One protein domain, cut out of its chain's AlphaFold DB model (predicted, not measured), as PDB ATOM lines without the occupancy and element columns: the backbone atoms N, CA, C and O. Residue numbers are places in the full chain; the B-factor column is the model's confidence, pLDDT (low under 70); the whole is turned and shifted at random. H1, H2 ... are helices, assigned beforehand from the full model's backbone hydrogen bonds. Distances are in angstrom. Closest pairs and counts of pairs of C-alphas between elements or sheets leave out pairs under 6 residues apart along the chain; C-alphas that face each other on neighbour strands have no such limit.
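This is residues 197 to 308 of the 315 residues of an uncharacterized protein of Deltaproteobacteria bacterium (UniProt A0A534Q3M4). Two helical hairpins, H1 with H2 and H3 with H4, are joined through H1 and H3, which run side by side in the same direction. Contact passes from H2 to H1 to H3 to H4, and the H1 to H2 turn and the end after H4 lie far apart along the longest axis. The printed part has 112 residues, with four named helices, H1, H2, H3, H4 in chain order, and no named strand; the class is all helix. The whole is compact, with a radius of gyration of the C-alphas of 14.6 A, yet elongated in outline, 52 by 31 by 19 A.

Residues 197 to 212 hold no named element; residues 197 to 198 pair antiparallel with residues 203 to 204. H1, residues 213 to 230, begins at C-alpha (47.012, 32.578, -11.685) and is 26.0 A long. H2, residues 237 to 257, measures 29.9 A. H3, residues 272 to 287, measures 23.4 A. H4, residues 289 to 306, measures 26.2 A and ends at C-alpha (59.899, 19.210, -20.553).

H1 and H2 form a hairpin and touch, closest at the C-alphas of Ala 224 and Ala 246, 4.5 A, opposite ways at a tilt of 38 degrees, only just steep. H1 touches H3, closest at the C-alphas of Ala 218 and Thr 280, 5.1 A, the same way at a shallow tilt of 32 degrees, only just short of steep. H3 and H4 form a hairpin at a shallow tilt of 23 degrees, opposite ways; residues 281 to 285 touch residues 291 to 296, closest at the C-alphas of Lys 284 and Trp 292, 5.2 A. The helix packing is only just mostly aligned, with 2 of 3 touching pairs at a shallow tilt. H2 and H3 are close but not clearly touching, H2 and H4 are near each other, and H1 and H4 are apart. Every O i to N i+4 pair is within hydrogen-bond range in H1, H2 and H4, and 11 of 12 in H3.

The farthest C-alphas, of Thr 236 and Arg 308, are 52.1 A apart. The printed part has no cut. The H2 to H3 link is long, 14 residues; H1 to H2 is short and H3 to H4 tight. Mean pLDDT of the printed part is 83.5, and it is under 70 at residues 264 to 270, 286 to 288 and 291.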
ATOM      1  N   TYR A 197      43.255  35.766  -1.485       95.62
ATOM      2  CA  TYR A 197      42.094  34.890  -1.495       95.62
ATOM      3  C   TYR A 197      40.831  35.619  -1.023       95.62
ATOM      4  O   TYR A 197      40.842  36.297   0.003       95.62
ATOM      5  N   ASP A 198      39.734  35.457  -1.763       94.88
ATOM      6  CA  ASP A 198      38.413  35.974  -1.396       94.88
ATOM      7  C   ASP A 198      37.482  34.822  -0.986       94.88
ATOM      8  O   ASP A 198      37.184  33.930  -1.786       94.88
ATOM      9  N   ASP A 199      36.991  34.855   0.256       92.19
ATOM     10  CA  ASP A 199      36.110  33.818   0.812       92.19
ATOM     11  C   ASP A 199      34.751  33.716   0.114       92.19
ATOM     12  O   ASP A 199      34.129  32.655   0.137       92.19
ATOM     13  N   LYS A 200      34.246  34.808  -0.467       92.69
ATOM     14  CA  LYS A 200      32.909  34.856  -1.075       92.69
ATOM     15  C   LYS A 200      32.939  34.283  -2.478       92.69
ATOM     16  O   LYS A 200      32.056  33.512  -2.843       92.69
ATOM     17  N   THR A 201      33.936  34.671  -3.267       93.38
ATOM     18  CA  THR A 201      34.079  34.211  -4.652       93.38
ATOM     19  C   THR A 201      34.899  32.931  -4.762       93.38
ATOM     20  O   THR A 201      34.864  32.290  -5.809       93.38
ATOM     21  N   LYS A 202      35.622  32.548  -3.699       91.56
ATOM     22  CA  LYS A 202      36.527  31.388  -3.650       91.56
ATOM     23  C   LYS A 202      37.640  31.470  -4.708       91.56
ATOM     24  O   LYS A 202      38.082  30.459  -5.254       91.56
ATOM     25  N   THR A 203      38.105  32.685  -5.011       91.62
ATOM     26  CA  THR A 203      39.106  32.963  -6.061       91.62
ATOM     27  C   THR A 203      40.346  33.658  -5.511       91.62
ATOM     28  O   THR A 203      40.263  34.367  -4.513       91.62
ATOM     29  N   PHE A 204      41.471  33.533  -6.224       91.94
ATOM     30  CA  PHE A 204      42.703  34.273  -5.937       91.94
ATOM     31  C   PHE A 204      42.878  35.450  -6.903       91.94
ATOM     32  O   PHE A 204      42.813  35.280  -8.122       91.94
ATOM     33  N   SER A 205      43.135  36.639  -6.361       91.62
ATOM     34  CA  SER A 205      43.503  37.827  -7.131       91.62
ATOM     35  C   SER A 205      44.872  37.655  -7.782       91.62
ATOM     36  O   SER A 205      45.829  37.263  -7.123       91.62
ATOM     37  N   THR A 206      44.985  38.032  -9.057       85.19
ATOM     38  CA  THR A 206      46.234  37.985  -9.835       85.19
ATOM     39  C   THR A 206      47.099  39.244  -9.690       85.19
ATOM     40  O   THR A 206      48.108  39.398 -10.385       85.19
ATOM     41  N   GLY A 207      46.733  40.167  -8.793       85.88
ATOM     42  CA  GLY A 207      47.502  41.387  -8.544       85.88
ATOM     43  C   GLY A 207      48.907  41.079  -8.016       85.88
ATOM     44  O   GLY A 207      49.047  40.539  -6.916       85.88
ATOM     45  N   GLY A 208      49.936  41.451  -8.785       82.88
ATOM     46  CA  GLY A 208      51.346  41.148  -8.499       82.88
ATOM     47  C   GLY A 208      51.817  39.771  -8.995       82.88
ATOM     48  O   GLY A 208      52.970  39.407  -8.784       82.88
ATOM     49  N   ALA A 209      50.953  39.010  -9.667       82.19
ATOM     50  CA  ALA A 209      51.249  37.677 -10.195       82.19
ATOM     51  C   ALA A 209      51.549  37.665 -11.704       82.19
ATOM     52  O   ALA A 209      51.453  36.619 -12.336       82.19
ATOM     53  N   ALA A 210      51.857  38.821 -12.302       82.94
ATOM     54  CA  ALA A 210      52.171  38.947 -13.731       82.94
ATOM     55  C   ALA A 210      51.101  38.373 -14.690       82.94
ATOM     56  O   ALA A 210      51.409  37.933 -15.794       82.94
ATOM     57  N   GLY A 211      49.834  38.338 -14.261       82.19
ATOM     58  CA  GLY A 211      48.748  37.720 -15.028       82.19
ATOM     59  C   GLY A 211      48.744  36.185 -15.012       82.19
ATOM     60  O   GLY A 211      47.951  35.587 -15.736       82.19
ATOM     61  N   VAL A 212      49.578  35.544 -14.186       83.56
ATOM     62  CA  VAL A 212      49.687  34.085 -14.053       83.56
ATOM     63  C   VAL A 212      48.975  33.619 -12.771       83.56
ATOM     64  O   VAL A 212      49.509  33.781 -11.672       83.56
ATOM     65  N   PRO A 213      47.780  32.998 -12.863       85.88
ATOM     66  CA  PRO A 213      47.012  32.578 -11.685       85.88
ATOM     67  C   PRO A 213      47.775  31.634 -10.752       85.88
ATOM     68  O   PRO A 213      47.689  31.786  -9.537       85.88
ATOM     69  N   LEU A 214      48.579  30.722 -11.315       83.56
ATOM     70  CA  LEU A 214      49.387  29.759 -10.559       83.56
ATOM     71  C   LEU A 214      50.222  30.431  -9.459       83.56
ATOM     72  O   LEU A 214      50.326  29.886  -8.366       83.56
ATOM     73  N   TYR A 215      50.777  31.617  -9.717       88.12
ATOM     74  CA  TYR A 215      51.649  32.294  -8.754       88.12
ATOM     75  C   TYR A 215      50.866  32.744  -7.523       88.12
ATOM     76  O   TYR A 215      51.350  32.624  -6.403       88.12
ATOM     77  N   SER A 216      49.631  33.210  -7.728       90.25
ATOM     78  CA  SER A 216      48.758  33.650  -6.636       90.25
ATOM     79  C   SER A 216      48.304  32.473  -5.798       90.25
ATOM     80  O   SER A 216      48.379  32.525  -4.575       90.25
ATOM     81  N   VAL A 217      47.897  31.393  -6.462       89.69
ATOM     82  CA  VAL A 217      47.443  30.172  -5.800       89.69
ATOM     83  C   VAL A 217      48.577  29.544  -4.984       89.69
ATOM     84  O   VAL A 217      48.393  29.258  -3.805       89.69
ATOM     85  N   ALA A 218      49.767  29.389  -5.573       88.44
ATOM     86  CA  ALA A 218      50.918  28.784  -4.903       88.44
ATOM     87  C   ALA A 218      51.409  29.629  -3.717       88.44
ATOM     88  O   ALA A 218      51.589  29.105  -2.620       88.44
ATOM     89  N   ALA A 219      51.586  30.940  -3.916       91.81
ATOM     90  CA  ALA A 219      52.059  31.850  -2.875       91.81
ATOM     91  C   ALA A 219      51.069  31.954  -1.703       91.81
ATOM     92  O   ALA A 219      51.465  31.841  -0.543       91.81
ATOM     93  N   SER A 220      49.778  32.127  -2.002       93.69
ATOM     94  CA  SER A 220      48.737  32.274  -0.975       93.69
ATOM     95  C   SER A 220      48.466  30.959  -0.254       93.69
ATOM     96  O   SER A 220      48.260  30.977   0.951       93.69
ATOM     97  N   GLY A 221      48.499  29.823  -0.959       91.25
ATOM     98  CA  GLY A 221      48.325  28.498  -0.362       91.25
ATOM     99  C   GLY A 221      49.459  28.136   0.598       91.25
ATOM    100  O   GLY A 221      49.196  27.710   1.720       91.25
ATOM    101  N   MET A 222      50.714  28.385   0.200       90.06
ATOM    102  CA  MET A 222      51.876  28.217   1.085       90.06
ATOM    103  C   MET A 222      51.770  29.078   2.336       90.06
ATOM    104  O   MET A 222      51.989  28.595   3.448       90.06
ATOM    105  N   ALA A 223      51.406  30.348   2.154       94.00
ATOM    106  CA  ALA A 223      51.164  31.242   3.267       94.00
ATOM    107  C   ALA A 223      50.047  30.666   4.156       94.00
ATOM    108  O   ALA A 223      50.285  30.404   5.331       94.00
ATOM    109  N   ALA A 224      48.861  30.399   3.620       94.06
ATOM    110  CA  ALA A 224      47.719  29.882   4.370       94.06
ATOM    111  C   ALA A 224      48.078  28.670   5.247       94.06
ATOM    112  O   ALA A 224      47.853  28.701   6.457       94.06
ATOM    113  N   MET A 225      48.785  27.691   4.685       90.50
ATOM    114  CA  MET A 225      49.283  26.534   5.425       90.50
ATOM    115  C   MET A 225      50.241  26.910   6.571       90.50
ATOM    116  O   MET A 225      50.176  26.331   7.658       90.50
ATOM    117  N   GLN A 226      51.143  27.873   6.363       92.06
ATOM    118  CA  GLN A 226      52.004  28.368   7.440       92.06
ATOM    119  C   GLN A 226      51.174  29.012   8.560       92.06
ATOM    120  O   GLN A 226      51.424  28.735   9.732       92.06
ATOM    121  N   LEU A 227      50.156  29.817   8.231       93.69
ATOM    122  CA  LEU A 227      49.302  30.456   9.240       93.69
ATOM    123  C   LEU A 227      48.461  29.438  10.019       93.69
ATOM    124  O   LEU A 227      48.311  29.575  11.233       93.69
ATOM    125  N   GLU A 228      47.960  28.392   9.362       92.31
ATOM    126  CA  GLU A 228      47.271  27.285  10.034       92.31
ATOM    127  C   GLU A 228      48.130  26.647  11.123       92.31
ATOM    128  O   GLU A 228      47.644  26.398  12.227       92.31
ATOM    129  N   ARG A 229      49.417  26.417  10.831       90.25
ATOM    130  CA  ARG A 229      50.375  25.849  11.789       90.25
ATOM    131  C   ARG A 229      50.605  26.786  12.968       90.25
ATOM    132  O   ARG A 229      50.522  26.349  14.114       90.25
ATOM    133  N   GLU A 230      50.833  28.068  12.694       91.50
ATOM    134  CA  GLU A 230      51.018  29.095  13.730       91.50
ATOM    135  C   GLU A 230      49.804  29.211  14.652       91.50
ATOM    136  O   GLU A 230      49.934  29.361  15.867       91.50
ATOM    137  N   LYS A 231      48.605  29.110  14.076       93.69
ATOM    138  CA  LYS A 231      47.339  29.265  14.790       93.69
ATOM    139  C   LYS A 231      46.695  27.926  15.151       93.69
ATOM    140  O   LYS A 231      45.528  27.909  15.535       93.69
ATOM    141  N   ALA A 232      47.426  26.808  15.123       91.75
ATOM    142  CA  ALA A 232      46.871  25.479  15.416       91.75
ATOM    143  C   ALA A 232      46.162  25.415  16.784       91.75
ATOM    144  O   ALA A 232      45.140  24.748  16.933       91.75
ATOM    145  N   ASN A 233      46.667  26.179  17.757       93.06
ATOM    146  CA  ASN A 233      46.131  26.280  19.115       93.06
ATOM    147  C   ASN A 233      45.339  27.581  19.374       93.06
ATOM    148  O   ASN A 233      45.279  28.020  20.523       93.06
ATOM    149  N   ALA A 234      44.763  28.205  18.337       92.44
ATOM    150  CA  ALA A 234      44.005  29.459  18.421       92.44
ATOM    151  C   ALA A 234      42.960  29.459  19.551       92.44
ATOM    152  O   ALA A 234      42.092  28.580  19.630       92.44
ATOM    153  N   ARG A 235      43.006  30.478  20.417       93.62
ATOM    154  CA  ARG A 235      42.137  30.581  21.601       93.62
ATOM    155  C   ARG A 235      41.139  31.715  21.476       93.62
ATOM    156  O   ARG A 235      39.983  31.543  21.873       93.62
ATOM    157  N   THR A 236      41.559  32.849  20.922       97.00
ATOM    158  CA  THR A 236      40.688  34.020  20.798       97.00
ATOM    159  C   THR A 236      39.744  33.889  19.597       97.00
ATOM    160  O   THR A 236      40.036  33.163  18.644       97.00
ATOM    161  N   PRO A 237      38.592  34.588  19.598       97.31
ATOM    162  CA  PRO A 237      37.716  34.630  18.429       97.31
ATOM    163  C   PRO A 237      38.406  35.175  17.174       97.31
ATOM    164  O   PRO A 237      38.054  34.779  16.071       97.31
ATOM    165  N   GLU A 238      39.368  36.085  17.332       94.56
ATOM    166  CA  GLU A 238      40.135  36.647  16.220       94.56
ATOM    167  C   GLU A 238      41.097  35.623  15.623       94.56
ATOM    168  O   GLU A 238      41.008  35.349  14.431       94.56
ATOM    169  N   GLU A 239      41.905  34.963  16.454       93.81
ATOM    170  CA  GLU A 239      42.821  33.908  16.003       93.81
ATOM    171  C   GLU A 239      42.075  32.756  15.325       93.81
ATOM    172  O   GLU A 239      42.554  32.193  14.344       93.81
ATOM    173  N   LYS A 240      40.887  32.404  15.833       96.19
ATOM    174  CA  LYS A 240      40.036  31.384  15.212       96.19
ATOM    175  C   LYS A 240      39.568  31.821  13.828       96.19
ATOM    176  O   LYS A 240      39.692  31.036  12.901       96.19
ATOM    177  N   ARG A 241      39.114  33.070  13.663       95.62
ATOM    178  CA  ARG A 241      38.720  33.606  12.346       95.62
ATOM    179  C   ARG A 241      39.883  33.630  11.359       95.62
ATOM    180  O   ARG A 241      39.695  33.246  10.213       95.62
ATOM    181  N   GLU A 242      41.065  34.065  11.791       95.00
ATOM    182  CA  GLU A 242      42.266  34.068  10.945       95.00
ATOM    183  C   GLU A 242      42.647  32.656  10.502       95.00
ATOM    184  O   GLU A 242      42.915  32.424   9.325       95.00
ATOM    185  N   ARG A 243      42.628  31.706  11.440       95.38
ATOM    186  CA  ARG A 243      42.897  30.297  11.160       95.38
ATOM    187  C   ARG A 243      41.857  29.704  10.215       95.38
ATOM    188  O   ARG A 243      42.232  29.016   9.280       95.38
ATOM    189  N   ASP A 244      40.573  29.969  10.436       95.94
ATOM    190  CA  ASP A 244      39.500  29.425   9.603       95.94
ATOM    191  C   ASP A 244      39.557  30.014   8.175       95.94
ATOM    192  O   ASP A 244      39.406  29.276   7.205       95.94
ATOM    193  N   HIS A 245      39.884  31.305   8.025       96.12
ATOM    194  CA  HIS A 245      40.170  31.919   6.720       96.12
ATOM    195  C   HIS A 245      41.391  31.282   6.035       96.12
ATOM    196  O   HIS A 245      41.362  31.018   4.834       96.12
ATOM    197  N   ALA A 246      42.453  30.991   6.793       95.25
ATOM    198  CA  ALA A 246      43.622  30.288   6.273       95.25
ATOM    199  C   ALA A 246      43.266  28.875   5.786       95.25
ATOM    200  O   ALA A 246      43.614  28.533   4.663       95.25
ATOM    201  N   ILE A 247      42.494  28.108   6.564       93.81
ATOM    202  CA  ILE A 247      42.012  26.771   6.176       93.81
ATOM    203  C   ILE A 247      41.247  26.829   4.850       93.81
ATOM    204  O   ILE A 247      41.486  26.018   3.955       93.81
ATOM    205  N   GLU A 248      40.351  27.804   4.691       95.50
ATOM    206  CA  GLU A 248      39.594  27.979   3.449       95.50
ATOM    207  C   GLU A 248      40.495  28.372   2.268       95.50
ATOM    208  O   GLU A 248      40.383  27.788   1.186       95.50
ATOM    209  N   ALA A 249      41.428  29.306   2.473       94.56
ATOM    210  CA  ALA A 249      42.390  29.724   1.455       94.56
ATOM    211  C   ALA A 249      43.295  28.567   1.016       94.56
ATOM    212  O   ALA A 249      43.507  28.347  -0.176       94.56
ATOM    213  N   HIS A 250      43.808  27.794   1.966       91.38
ATOM    214  CA  HIS A 250      44.649  26.638   1.705       91.38
ATOM    215  C   HIS A 250      43.885  25.542   0.964       91.38
ATOM    216  O   HIS A 250      44.364  25.055  -0.060       91.38
ATOM    217  N   LYS A 251      42.667  25.208   1.407       89.06
ATOM    218  CA  LYS A 251      41.807  24.240   0.720       89.06
ATOM    219  C   LYS A 251      41.537  24.659  -0.725       89.06
ATOM    220  O   LYS A 251      41.750  23.870  -1.645       89.06
ATOM    221  N   ALA A 252      41.142  25.912  -0.943       91.06
ATOM    222  CA  ALA A 252      40.904  26.434  -2.285       91.06
ATOM    223  C   ALA A 252      42.179  26.430  -3.142       91.06
ATOM    224  O   ALA A 252      42.116  26.164  -4.345       91.06
ATOM    225  N   ALA A 253      43.343  26.692  -2.539       89.00
ATOM    226  CA  ALA A 253      44.612  26.579  -3.237       89.00
ATOM    227  C   ALA A 253      44.885  25.130  -3.650       89.00
ATOM    228  O   ALA A 253      45.212  24.880  -4.810       89.00
ATOM    229  N   SER A 254      44.689  24.165  -2.751       82.62
ATOM    230  CA  SER A 254      44.872  22.741  -3.036       82.62
ATOM    231  C   SER A 254      43.987  22.247  -4.178       82.62
ATOM    232  O   SER A 254      44.506  21.563  -5.066       82.62
ATOM    233  N   GLU A 255      42.714  22.653  -4.203       84.19
ATOM    234  CA  GLU A 255      41.757  22.355  -5.278       84.19
ATOM    235  C   GLU A 255      42.185  22.982  -6.616       84.19
ATOM    236  O   GLU A 255      42.206  22.315  -7.652       84.19
ATOM    237  N   GLN A 256      42.594  24.256  -6.621       83.56
ATOM    238  CA  GLN A 256      43.043  24.927  -7.846       83.56
ATOM    239  C   GLN A 256      44.379  24.391  -8.366       83.56
ATOM    240  O   GLN A 256      44.588  24.335  -9.576       83.56
ATOM    241  N   LEU A 257      45.272  23.945  -7.484       78.12
ATOM    242  CA  LEU A 257      46.542  23.319  -7.859       78.12
ATOM    243  C   LEU A 257      46.367  21.891  -8.395       78.12
ATOM    244  O   LEU A 257      47.300  21.365  -8.997       78.12
ATOM    245  N   ALA A 258      45.193  21.276  -8.223       74.69
ATOM    246  CA  ALA A 258      44.811  20.050  -8.926       74.69
ATOM    247  C   ALA A 258      44.242  20.328 -10.334       74.69
ATOM    248  O   ALA A 258      44.051  19.406 -11.125       74.69
ATOM    249  N   ASN A 259      43.977  21.593 -10.684       76.94
ATOM    250  CA  ASN A 259      43.380  21.959 -11.962       76.94
ATOM    251  C   ASN A 259      44.433  22.059 -13.079       76.94
ATOM    252  O   ASN A 259      45.258  22.977 -13.113       76.94
ATOM    253  N   ASP A 260      44.326  21.181 -14.076       71.94
ATOM    254  CA  ASP A 260      45.222  21.145 -15.234       71.94
ATOM    255  C   ASP A 260      45.324  22.468 -16.002       71.94
ATOM    256  O   ASP A 260      46.358  22.730 -16.618       71.94
ATOM    257  N   ARG A 261      44.291  23.321 -15.977       75.38
ATOM    258  CA  ARG A 261      44.319  24.650 -16.607       75.38
ATOM    259  C   ARG A 261      45.242  25.611 -15.862       75.38
ATOM    260  O   ARG A 261      45.941  26.379 -16.516       75.38
ATOM    261  N   ILE A 262      45.262  25.557 -14.531       74.38
ATOM    262  CA  ILE A 262      46.180  26.350 -13.699       74.38
ATOM    263  C   ILE A 262      47.616  25.860 -13.912       74.38
ATOM    264  O   ILE A 262      48.536  26.664 -14.042       74.38
ATOM    265  N   LEU A 263      47.785  24.546 -14.068       70.12
ATOM    266  CA  LEU A 263      49.073  23.908 -14.342       70.12
ATOM    267  C   LEU A 263      49.516  23.978 -15.820       70.12
ATOM    268  O   LEU A 263      50.623  23.559 -16.157       70.12
ATOM    269  N   ARG A 264      48.673  24.474 -16.739       66.44
ATOM    270  CA  ARG A 264      48.965  24.488 -18.188       66.44
ATOM    271  C   ARG A 264      50.109  25.438 -18.553       66.44
ATOM    272  O   ARG A 264      50.742  25.245 -19.580       66.44
ATOM    273  N   GLY A 265      50.388  26.430 -17.710       62.25
ATOM    274  CA  GLY A 265      51.453  27.412 -17.922       62.25
ATOM    275  C   GLY A 265      52.885  26.898 -17.742       62.25
ATOM    276  O   GLY A 265      53.835  27.664 -17.891       62.25
ATOM    277  N   PHE A 266      53.070  25.629 -17.382       62.69
ATOM    278  CA  PHE A 266      54.392  25.090 -17.087       62.69
ATOM    279  C   PHE A 266      55.316  25.046 -18.315       62.69
ATOM    280  O   PHE A 266      54.881  24.735 -19.421       62.69
ATOM    281  N   GLY A 267      56.595  25.380 -18.119       60.28
ATOM    282  CA  GLY A 267      57.628  25.434 -19.156       60.28
ATOM    283  C   GLY A 267      57.507  26.583 -20.167       60.28
ATOM    284  O   GLY A 267      58.318  26.646 -21.087       60.28
ATOM    285  N   SER A 268      56.513  27.472 -20.033       62.75
ATOM    286  CA  SER A 268      56.169  28.457 -21.073       62.75
ATOM    287  C   SER A 268      56.505  29.916 -20.723       62.75
ATOM    288  O   SER A 268      56.444  30.764 -21.611       62.75
ATOM    289  N   TYR A 269      56.853  30.233 -19.466       60.22
ATOM    290  CA  TYR A 269      56.887  31.620 -18.961       60.22
ATOM    291  C   TYR A 269      58.254  32.138 -18.492       60.22
ATOM    292  O   TYR A 269      58.343  33.232 -17.941       60.22
ATOM    293  N   GLY A 270      59.341  31.441 -18.828       67.12
ATOM    294  CA  GLY A 270      60.697  31.970 -18.648       67.12
ATOM    295  C   GLY A 270      61.365  31.609 -17.323       67.12
ATOM    296  O   GLY A 270      62.390  32.207 -17.002       67.12
ATOM    297  N   GLY A 271      60.846  30.604 -16.612       74.44
ATOM    298  CA  GLY A 271      61.496  29.970 -15.467       74.44
ATOM    299  C   GLY A 271      60.720  30.121 -14.160       74.44
ATOM    300  O   GLY A 271      60.753  29.208 -13.336       74.44
ATOM    301  N   GLU A 272      59.971  31.207 -13.971       76.50
ATOM    302  CA  GLU A 272      59.247  31.524 -12.730       76.50
ATOM    303  C   GLU A 272      58.122  30.534 -12.409       76.50
ATOM    304  O   GLU A 272      57.721  30.342 -11.257       76.50
ATOM    305  N   GLU A 273      57.621  29.838 -13.423       74.62
ATOM    306  CA  GLU A 273      56.748  28.700 -13.206       74.62
ATOM    307  C   GLU A 273      57.424  27.633 -12.338       74.62
ATOM    308  O   GLU A 273      56.792  27.147 -11.409       74.62
ATOM    309  N   HIS A 274      58.714  27.338 -12.525       81.25
ATOM    310  CA  HIS A 274      59.417  26.305 -11.757       81.25
ATOM    311  C   HIS A 274      59.457  26.630 -10.262       81.25
ATOM    312  O   HIS A 274      59.226  25.742  -9.443       81.25
ATOM    313  N   VAL A 275      59.663  27.898  -9.891       81.75
ATOM    314  CA  VAL A 275      59.602  28.304  -8.478       81.75
ATOM    315  C   VAL A 275      58.178  28.263  -7.929       81.75
ATOM    316  O   VAL A 275      57.977  27.922  -6.771       81.75
ATOM    317  N   SER A 276      57.168  28.504  -8.762       80.75
ATOM    318  CA  SER A 276      55.763  28.360  -8.360       80.75
ATOM    319  C   SER A 276      55.381  26.902  -8.130       80.75
ATOM    320  O   SER A 276      54.633  26.590  -7.205       80.75
ATOM    321  N   TYR A 277      55.936  25.992  -8.932       79.19
ATOM    322  CA  TYR A 277      55.831  24.555  -8.706       79.19
ATOM    323  C   TYR A 277      56.595  24.108  -7.474       79.19
ATOM    324  O   TYR A 277      56.098  23.244  -6.765       79.19
ATOM    325  N   MET A 278      57.753  24.701  -7.189       86.12
ATOM    326  CA  MET A 278      58.465  24.454  -5.942       86.12
ATOM    327  C   MET A 278      57.605  24.857  -4.738       86.12
ATOM    328  O   MET A 278      57.376  24.019  -3.875       86.12
ATOM    329  N   LEU A 279      57.038  26.069  -4.728       82.31
ATOM    330  CA  LEU A 279      56.114  26.524  -3.678       82.31
ATOM    331  C   LEU A 279      54.880  25.612  -3.571       82.31
ATOM    332  O   LEU A 279      54.477  25.216  -2.485       82.31
ATOM    333  N   THR A 280      54.302  25.212  -4.704       77.19
ATOM    334  CA  THR A 280      53.174  24.268  -4.747       77.19
ATOM    335  C   THR A 280      53.551  22.902  -4.168       77.19
ATOM    336  O   THR A 280      52.782  22.310  -3.411       77.19
ATOM    337  N   ALA A 281      54.722  22.384  -4.541       81.38
ATOM    338  CA  ALA A 281      55.221  21.102  -4.077       81.38
ATOM    339  C   ALA A 281      55.508  21.146  -2.578       81.38
ATOM    340  O   ALA A 281      55.140  20.216  -1.875       81.38
ATOM    341  N   GLU A 282      56.094  22.236  -2.080       79.62
ATOM    342  CA  GLU A 282      56.296  22.470  -0.650       79.62
ATOM    343  C   GLU A 282      54.963  22.468   0.106       79.62
ATOM    344  O   GLU A 282      54.857  21.775   1.118       79.62
ATOM    345  N   ALA A 283      53.935  23.150  -0.414       71.19
ATOM    346  CA  ALA A 283      52.611  23.200   0.214       71.19
ATOM    347  C   ALA A 283      52.017  21.798   0.330       71.19
ATOM    348  O   ALA A 283      51.622  21.351   1.402       71.19
ATOM    349  N   LYS A 284      52.006  21.064  -0.784       71.44
ATOM    350  CA  LYS A 284      51.394  19.736  -0.832       71.44
ATOM    351  C   LYS A 284      52.201  18.697  -0.050       71.44
ATOM    352  O   LYS A 284      51.609  17.878   0.647       71.44
ATOM    353  N   ALA A 285      53.533  18.744  -0.102       75.44
ATOM    354  CA  ALA A 285      54.400  17.831   0.651       75.44
ATOM    355  C   ALA A 285      54.232  18.000   2.164       75.44
ATOM    356  O   ALA A 285      54.277  17.027   2.912       75.44
ATOM    357  N   ALA A 286      54.009  19.233   2.612       67.62
ATOM    358  CA  ALA A 286      53.787  19.570   4.007       67.62
ATOM    359  C   ALA A 286      52.455  19.041   4.584       67.62
ATOM    360  O   ALA A 286      52.358  18.912   5.808       67.62
ATOM    361  N   ILE A 287      51.468  18.727   3.733       65.88
ATOM    362  CA  ILE A 287      50.213  18.035   4.090       65.88
ATOM    363  C   ILE A 287      50.395  16.513   4.000       65.88
ATOM    364  O   ILE A 287      49.936  15.767   4.865       65.88
ATOM    365  N   GLY A 288      51.070  16.047   2.944       69.06
ATOM    366  CA  GLY A 288      51.243  14.629   2.645       69.06
ATOM    367  C   GLY A 288      49.970  13.964   2.101       69.06
ATOM    368  O   GLY A 288      49.114  14.592   1.481       69.06
ATOM    369  N   GLY A 289      49.858  12.649   2.300       77.06
ATOM    370  CA  GLY A 289      48.660  11.880   1.951       77.06
ATOM    371  C   GLY A 289      48.409  11.694   0.447       77.06
ATOM    372  O   GLY A 289      49.322  11.738  -0.384       77.06
ATOM    373  N   ALA A 290      47.146  11.422   0.106       76.94
ATOM    374  CA  ALA A 290      46.726  11.129  -1.264       76.94
ATOM    375  C   ALA A 290      46.946  12.319  -2.210       76.94
ATOM    376  O   ALA A 290      47.421  12.122  -3.326       76.94
ATOM    377  N   GLU A 291      46.695  13.545  -1.739       69.94
ATOM    378  CA  GLU A 291      46.907  14.766  -2.524       69.94
ATOM    379  C   GLU A 291      48.375  14.959  -2.910       69.94
ATOM    380  O   GLU A 291      48.674  15.272  -4.065       69.94
ATOM    381  N   TRP A 292      49.302  14.744  -1.968       80.88
ATOM    382  CA  TRP A 292      50.731  14.764  -2.276       80.88
ATOM    383  C   TRP A 292      51.094  13.673  -3.280       80.88
ATOM    384  O   TRP A 292      51.771  13.951  -4.261       80.88
ATOM    385  N   THR A 293      50.609  12.450  -3.067       81.31
ATOM    386  CA  THR A 293      50.936  11.297  -3.919       81.31
ATOM    387  C   THR A 293      50.478  11.519  -5.366       81.31
ATOM    388  O   THR A 293      51.209  11.232  -6.316       81.31
ATOM    389  N   GLU A 294      49.272  12.059  -5.551       79.44
ATOM    390  CA  GLU A 294      48.717  12.371  -6.867       79.44
ATOM    391  C   GLU A 294      49.449  13.540  -7.536       79.44
ATOM    392  O   GLU A 294      49.848  13.440  -8.703       79.44
ATOM    393  N   PHE A 295      49.688  14.625  -6.793       77.94
ATOM    394  CA  PHE A 295      50.451  15.759  -7.300       77.94
ATOM    395  C   PHE A 295      51.872  15.352  -7.683       77.94
ATOM    396  O   PHE A 295      52.312  15.683  -8.781       77.94
ATOM    397  N   GLU A 296      52.565  14.598  -6.826       81.56
ATOM    398  CA  GLU A 296      53.914  14.094  -7.065       81.56
ATOM    399  C   GLU A 296      53.959  13.300  -8.372       81.56
ATOM    400  O   GLU A 296      54.809  13.562  -9.223       81.56
ATOM    401  N   LYS A 297      53.010  12.381  -8.585       80.88
ATOM    402  CA  LYS A 297      52.909  11.614  -9.833       80.88
ATOM    403  C   LYS A 297      52.710  12.526 -11.051       80.88
ATOM    404  O   LYS A 297      53.395  12.358 -12.062       80.88
ATOM    405  N   SER A 298      51.800  13.497 -10.959       77.62
ATOM    406  CA  SER A 298      51.481  14.432 -12.048       77.62
ATOM    407  C   SER A 298      52.661  15.344 -12.394       77.62
ATOM    408  O   SER A 298      53.054  15.445 -13.560       77.62
ATOM    409  N   ILE A 299      53.283  15.975 -11.394       77.50
ATOM    410  CA  ILE A 299      54.397  16.900 -11.621       77.50
ATOM    411  C   ILE A 299      55.630  16.173 -12.144       77.50
ATOM    412  O   ILE A 299      56.310  16.682 -13.030       77.50
ATOM    413  N   ARG A 300      55.877  14.946 -11.679       80.00
ATOM    414  CA  ARG A 300      56.930  14.070 -12.198       80.00
ATOM    415  C   ARG A 300      56.762  13.792 -13.690       80.00
ATOM    416  O   ARG A 300      57.718  13.958 -14.447       80.00
ATOM    417  N   ALA A 301      55.554  13.444 -14.130       77.94
ATOM    418  CA  ALA A 301      55.263  13.239 -15.548       77.94
ATOM    419  C   ALA A 301      55.450  14.527 -16.373       77.94
ATOM    420  O   ALA A 301      56.042  14.497 -17.453       77.94
ATOM    421  N   ARG A 302      55.009  15.675 -15.845       77.44
ATOM    422  CA  ARG A 302      55.185  16.985 -16.495       77.44
ATOM    423  C   ARG A 302      56.659  17.365 -16.619       77.44
ATOM    424  O   ARG A 302      57.092  17.731 -17.707       77.44
ATOM    425  N   LEU A 303      57.439  17.221 -15.548       78.12
ATOM    426  CA  LEU A 303      58.884  17.471 -15.547       78.12
ATOM    427  C   LEU A 303      59.606  16.598 -16.576       78.12
ATOM    428  O   LEU A 303      60.451  17.107 -17.305       78.12
ATOM    429  N   LEU A 304      59.231  15.320 -16.698       76.81
ATOM    430  CA  LEU A 304      59.773  14.439 -17.736       76.81
ATOM    431  C   LEU A 304      59.460  14.936 -19.154       76.81
ATOM    432  O   LEU A 304      60.334  14.877 -20.013       76.81
ATOM    433  N   SER A 305      58.251  15.449 -19.401       75.81
ATOM    434  CA  SER A 305      57.861  15.937 -20.736       75.81
ATOM    435  C   SER A 305      58.611  17.192 -21.195       75.81
ATOM    436  O   SER A 305      58.721  17.424 -22.395       75.81
ATOM    437  N   ILE A 306      59.141  17.984 -20.256       75.88
ATOM    438  CA  ILE A 306      59.899  19.210 -20.553       75.88
ATOM    439  C   ILE A 306      61.405  19.057 -20.311       75.88
ATOM    440  O   ILE A 306      62.175  19.983 -20.580       75.88
ATOM    441  N   ALA A 307      61.837  17.908 -19.781       74.31
ATOM    442  CA  ALA A 307      63.236  17.637 -19.513       74.31
ATOM    443  C   ALA A 307      64.017  17.683 -20.828       74.31
ATOM    444  O   ALA A 307      63.713  16.971 -21.788       74.31
ATOM    445  N   ARG A 308      65.049  18.527 -20.876       72.06
ATOM    446  CA  ARG A 308      65.915  18.590 -22.052       72.06
ATOM    447  C   ARG A 308      66.663  17.258 -22.197       72.06
ATOM    448  O   ARG A 308      67.143  16.726 -21.190       72.06
TER     449      ARG A 308